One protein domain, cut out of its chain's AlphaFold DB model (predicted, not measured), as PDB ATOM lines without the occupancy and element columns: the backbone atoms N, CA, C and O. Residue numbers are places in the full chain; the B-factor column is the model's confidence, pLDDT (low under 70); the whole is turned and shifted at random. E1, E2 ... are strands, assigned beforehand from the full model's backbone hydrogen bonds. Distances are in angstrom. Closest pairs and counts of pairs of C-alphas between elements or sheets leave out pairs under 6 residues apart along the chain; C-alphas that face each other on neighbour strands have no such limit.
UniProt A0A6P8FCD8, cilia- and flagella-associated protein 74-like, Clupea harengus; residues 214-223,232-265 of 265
ATOM      1  N   PRO A 214     214.340 133.509  95.375       84.44
ATOM      2  CA  PRO A 214     213.549 133.413  94.140       84.44
ATOM      3  C   PRO A 214     212.029 133.477  94.355       84.44
ATOM      4  O   PRO A 214     211.288 133.857  93.450       84.44
ATOM      5  N   PHE A 215     211.573 133.137  95.564       89.19
ATOM      6  CA  PHE A 215     210.174 133.172  95.967       89.19
ATOM      7  C   PHE A 215     209.961 134.022  97.225       89.19
ATOM      8  O   PHE A 215     210.788 134.005  98.138       89.19
ATOM      9  N   ILE A 216     208.807 134.686  97.313       91.19
ATOM     10  CA  ILE A 216     208.285 135.282  98.551       91.19
ATOM     11  C   ILE A 216     207.107 134.442  99.051       91.19
ATOM     12  O   ILE A 216     206.182 134.145  98.296       91.19
ATOM     13  N   SER A 217     207.133 134.077 100.333       92.62
ATOM     14  CA  SER A 217     206.100 133.304 101.028       92.62
ATOM     15  C   SER A 217     205.224 134.190 101.924       92.62
ATOM     16  O   SER A 217     205.714 135.083 102.620       92.62
ATOM     17  N   LYS A 218     203.906 133.944 101.929       91.88
ATOM     18  CA  LYS A 218     202.934 134.615 102.811       91.88
ATOM     19  C   LYS A 218     201.934 133.599 103.392       91.88
ATOM     20  O   LYS A 218     201.098 133.103 102.633       91.88
ATOM     21  N   PRO A 219     201.970 133.305 104.708       93.38
ATOM     22  CA  PRO A 219     202.956 133.750 105.708       93.38
ATOM     23  C   PRO A 219     204.336 133.090 105.513       93.38
ATOM     24  O   PRO A 219     204.436 132.025 104.919       93.38
ATOM     25  N   GLY A 220     205.402 133.688 106.055       89.62
ATOM     26  CA  GLY A 220     206.761 133.136 105.921       89.62
ATOM     27  C   GLY A 220     206.980 131.789 106.629       89.62
ATOM     28  O   GLY A 220     207.777 130.979 106.167       89.62
ATOM     29  N   VAL A 221     206.253 131.538 107.724       90.62
ATOM     30  CA  VAL A 221     206.257 130.280 108.493       90.62
ATOM     31  C   VAL A 221     204.823 129.970 108.923       90.62
ATOM     32  O   VAL A 221     204.123 130.856 109.419       90.62
ATOM     33  N   ILE A 222     204.389 128.716 108.783       90.38
ATOM     34  CA  ILE A 222     203.099 128.244 109.303       90.38
ATOM     35  C   ILE A 222     203.332 127.414 110.562       90.38
ATOM     36  O   ILE A 222     203.911 126.334 110.515       90.38
ATOM     37  N   HIS A 223     202.823 127.904 111.691       89.88
ATOM     38  CA  HIS A 223     202.814 127.151 112.938       89.88
ATOM     39  C   HIS A 223     201.556 126.290 113.056       89.88
ATOM     40  O   HIS A 223     200.425 126.783 112.964       89.88
ATOM     41  N   VAL A 232     190.445 117.694 111.913       87.88
ATOM     42  CA  VAL A 232     191.292 118.030 110.754       87.88
ATOM     43  C   VAL A 232     191.514 119.542 110.693       87.88
ATOM     44  O   VAL A 232     190.561 120.316 110.757       87.88
ATOM     45  N   TYR A 233     192.767 119.979 110.533       87.69
ATOM     46  CA  TYR A 233     193.139 121.398 110.514       87.69
ATOM     47  C   TYR A 233     193.910 121.753 109.238       87.69
ATOM     48  O   TYR A 233     195.032 121.297 109.026       87.69
ATOM     49  N   LYS A 234     193.333 122.624 108.403       89.31
ATOM     50  CA  LYS A 234     193.914 123.067 107.126       89.31
ATOM     51  C   LYS A 234     194.503 124.473 107.255       89.31
ATOM     52  O   LYS A 234     193.873 125.361 107.825       89.31
ATOM     53  N   LYS A 235     195.700 124.702 106.705       89.19
ATOM     54  CA  LYS A 235     196.340 126.030 106.630       89.19
ATOM     55  C   LYS A 235     196.866 126.263 105.215       89.19
ATOM     56  O   LYS A 235     197.378 125.337 104.597       89.19
ATOM     57  N   ARG A 236     196.716 127.486 104.695       87.44
ATOM     58  CA  ARG A 236     197.091 127.856 103.319       87.44
ATOM     59  C   ARG A 236     198.315 128.769 103.318       87.44
ATOM     60  O   ARG A 236     198.392 129.700 104.116       87.44
ATOM     61  N   LEU A 237     199.228 128.505 102.390       91.00
ATOM     62  CA  LEU A 237     200.411 129.304 102.089       91.00
ATOM     63  C   LEU A 237     200.301 129.817 100.650       91.00
ATOM     64  O   LEU A 237     199.958 129.044  99.763       91.00
ATOM     65  N   THR A 238     200.618 131.088 100.409       91.69
ATOM     66  CA  THR A 238     200.896 131.584  99.054       91.69
ATOM     67  C   THR A 238     202.403 131.708  98.868       91.69
ATOM     68  O   THR A 238     203.085 132.297  99.711       91.69
ATOM     69  N   LEU A 239     202.913 131.170  97.760       90.81
ATOM     70  CA  LEU A 239     204.307 131.272  97.343       90.81
ATOM     71  C   LEU A 239     204.360 131.953  95.970       90.81
ATOM     72  O   LEU A 239     203.755 131.477  95.015       90.81
ATOM     73  N   THR A 240     205.059 133.080  95.867       91.75
ATOM     74  CA  THR A 240     205.111 133.899  94.647       91.75
ATOM     75  C   THR A 240     206.532 133.922  94.101       91.75
ATOM     76  O   THR A 240     207.429 134.398  94.792       91.75
ATOM     77  N   ASN A 241     206.746 133.439  92.871       91.88
ATOM     78  CA  ASN A 241     208.017 133.636  92.165       91.88
ATOM     79  C   ASN A 241     208.192 135.136  91.877       91.88
ATOM     80  O   ASN A 241     207.318 135.754  91.271       91.88
ATOM     81  N   VAL A 242     209.307 135.714  92.322       89.94
ATOM     82  CA  VAL A 242     209.641 137.141  92.145       89.94
ATOM     83  C   VAL A 242     210.802 137.365  91.174       89.94
ATOM     84  O   VAL A 242     211.292 138.482  91.021       89.94
ATOM     85  N   THR A 243     211.225 136.308  90.481       86.69
ATOM     86  CA  THR A 243     212.234 136.355  89.419       86.69
ATOM     87  C   THR A 243     211.603 136.091  88.055       86.69
ATOM     88  O   THR A 243     210.727 135.242  87.915       86.69
ATOM     89  N   TYR A 244     212.094 136.768  87.014       84.62
ATOM     90  CA  TYR A 244     211.668 136.568  85.618       84.62
ATOM     91  C   TYR A 244     212.225 135.273  84.984       84.62
ATOM     92  O   TYR A 244     212.458 135.211  83.779       84.62
ATOM     93  N   SER A 245     212.484 134.250  85.797       84.81
ATOM     94  CA  SER A 245     213.035 132.953  85.403       84.81
ATOM     95  C   SER A 245     212.153 131.823  85.920       84.81
ATOM     96  O   SER A 245     211.552 131.928  86.991       84.81
ATOM     97  N   THR A 246     212.110 130.717  85.179       86.69
ATOM     98  CA  THR A 246     211.505 129.467  85.642       86.69
ATOM     99  C   THR A 246     212.278 128.945  86.853       86.69
ATOM    100  O   THR A 246     213.498 128.806  86.797       86.69
ATOM    101  N   ASN A 247     211.567 128.640  87.935       86.94
ATOM    102  CA  ASN A 247     212.113 128.003  89.134       86.94
ATOM    103  C   ASN A 247     211.293 126.753  89.457       86.94
ATOM    104  O   ASN A 247     210.116 126.682  89.110       86.94
ATOM    105  N   TYR A 248     211.898 125.807  90.171       85.31
ATOM    106  CA  TYR A 248     211.219 124.637  90.721       85.31
ATOM    107  C   TYR A 248     211.137 124.737  92.246       85.31
ATOM    108  O   TYR A 248     212.047 125.251  92.899       85.31
ATOM    109  N   CYS A 249     210.059 124.205  92.813       82.56
ATOM    110  CA  CYS A 249     209.909 124.009  94.251       82.56
ATOM    111  C   CYS A 249     210.160 122.537  94.579       82.56
ATOM    112  O   CYS A 249     209.744 121.657  93.828       82.56
ATOM    113  N   LYS A 250     210.813 122.259  95.708       85.81
ATOM    114  CA  LYS A 250     210.907 120.911  96.282       85.81
ATOM    115  C   LYS A 250     210.604 120.996  97.767       85.81
ATOM    116  O   LYS A 250     211.066 121.916  98.439       85.81
ATOM    117  N   LEU A 251     209.816 120.052  98.258       88.12
ATOM    118  CA  LEU A 251     209.535 119.917  99.679       88.12
ATOM    119  C   LEU A 251     210.708 119.180 100.344       88.12
ATOM    120  O   LEU A 251     211.269 118.257  99.757       88.12
ATOM    121  N   LEU A 252     211.100 119.605 101.546       88.81
ATOM    122  CA  LEU A 252     212.274 119.095 102.262       88.81
ATOM    123  C   LEU A 252     211.896 118.772 103.711       88.81
ATOM    124  O   LEU A 252     211.119 119.502 104.320       88.81
ATOM    125  N   GLY A 253     212.462 117.697 104.266       87.38
ATOM    126  CA  GLY A 253     212.261 117.321 105.671       87.38
ATOM    127  C   GLY A 253     210.851 116.828 106.031       87.38
ATOM    128  O   GLY A 253     210.492 116.853 107.205       87.38
ATOM    129  N   ILE A 254     210.044 116.393 105.055       87.12
ATOM    130  CA  ILE A 254     208.735 115.783 105.331       87.12
ATOM    131  C   ILE A 254     208.939 114.368 105.902       87.12
ATOM    132  O   ILE A 254     209.722 113.586 105.369       87.12
ATOM    133  N   SER A 255     208.200 114.030 106.961       85.94
ATOM    134  CA  SER A 255     208.003 112.644 107.407       85.94
ATOM    135  C   SER A 255     207.131 111.859 106.416       85.94
ATOM    136  O   SER A 255     206.186 112.410 105.856       85.94
ATOM    137  N   THR A 256     207.372 110.559 106.257       84.19
ATOM    138  CA  THR A 256     206.566 109.667 105.397       84.19
ATOM    139  C   THR A 256     205.071 109.677 105.726       84.19
ATOM    140  O   THR A 256     204.259 109.445 104.847       84.19
ATOM    141  N   HIS A 257     204.687 109.994 106.964       81.00
ATOM    142  CA  HIS A 257     203.280 110.094 107.382       81.00
ATOM    143  C   HIS A 257     202.615 111.450 107.070       81.00
ATOM    144  O   HIS A 257     201.484 111.683 107.490       81.00
ATOM    145  N   LEU A 258     203.325 112.379 106.420       80.75
ATOM    146  CA  LEU A 258     202.867 113.753 106.177       80.75
ATOM    147  C   LEU A 258     202.858 114.135 104.683       80.75
ATOM    148  O   LEU A 258     202.296 115.172 104.338       80.75
ATOM    149  N   THR A 259     203.427 113.312 103.796       80.88
ATOM    150  CA  THR A 259     203.434 113.539 102.335       80.88
ATOM    151  C   THR A 259     202.029 113.753 101.786       80.88
ATOM    152  O   THR A 259     201.765 114.753 101.119       80.88
ATOM    153  N   ASP A 260     201.116 112.865 102.161       81.12
ATOM    154  CA  ASP A 260     199.791 112.715 101.553       81.12
ATOM    155  C   ASP A 260     198.846 113.872 101.936       81.12
ATOM    156  O   ASP A 260     197.842 114.134 101.279       81.12
ATOM    157  N   PHE A 261     199.208 114.624 102.981       81.81
ATOM    158  CA  PHE A 261     198.472 115.787 103.480       81.81
ATOM    159  C   PHE A 261     198.984 117.126 102.908       81.81
ATOM    160  O   PHE A 261     198.403 118.177 103.198       81.81
ATOM    161  N   ILE A 262     200.057 117.125 102.103       82.62
ATOM    162  CA  ILE A 262     200.648 118.336 101.509       82.62
ATOM    163  C   ILE A 262     200.260 118.438 100.029       82.62
ATOM    164  O   ILE A 262     200.982 118.030  99.125       82.62
ATOM    165  N   CYS A 263     199.110 119.062  99.778       76.94
ATOM    166  CA  CYS A 263     198.666 119.390  98.427       76.94
ATOM    167  C   CYS A 263     199.317 120.695  97.930       76.94
ATOM    168  O   CYS A 263     199.085 121.765  98.501       76.94
ATOM    169  N   LEU A 264     200.090 120.610  96.843       78.19
ATOM    170  CA  LEU A 264     200.534 121.761  96.052       78.19
ATOM    171  C   LEU A 264     199.542 122.006  94.900       78.19
ATOM    172  O   LEU A 264     199.103 121.061  94.249       78.19
ATOM    173  N   ARG A 265     199.191 123.274  94.672       67.88
ATOM    174  CA  ARG A 265     198.348 123.797  93.583       67.88
ATOM    175  C   ARG A 265     198.873 125.175  93.181       67.88
ATOM    176  O   ARG A 265     199.433 125.845  94.081       67.88
TER     177      ARG A 265
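Overview. This is residues 214 to 223 and 232 to 265 of the 265 residues of the protein "cilia- and flagella-associated protein 74-like" of Clupea harengus (UniProt A0A6P8FCD8). With little regular structure, this is a loose, elongated U of chain: a short two-stranded antiparallel ribbon, E1 and E2, lies in one arm, and residues 246 to 253 run back as the other. The last residues, 260 to 265, turn back again. The printed part has 44 residues, with no named helix and two named strands in the order E1, E2. The class is all strand, although the named elements hold only 8 of the 44 residues. The radius of gyration of the C-alphas is 12.2 A and the spans are 36 by 19 by 17 A.

Arrangement. E1, residues 215 to 218, and E2, residues 238 to 241, are antiparallel neighbours at 161 degrees. C-alphas 215 and 241 face each other at 4.4 A. N 216 and O 240 are within hydrogen-bond range at 2.9 A.

Along the chain. E1 begins at C-alpha 215 (210.174, 133.172, 95.967). E2 ends at C-alpha 241 (208.017, 133.636, 92.165). Each is 10.1 A long.

Size, cuts and confidence. Residues 224 to 231 are not printed; C-alphas 223 and 232 are 14.9 A apart across this cut, which lies in the link from E1 to E2. Residues 242 to 265 hold no named element. Only Arg 265 has pLDDT under 70.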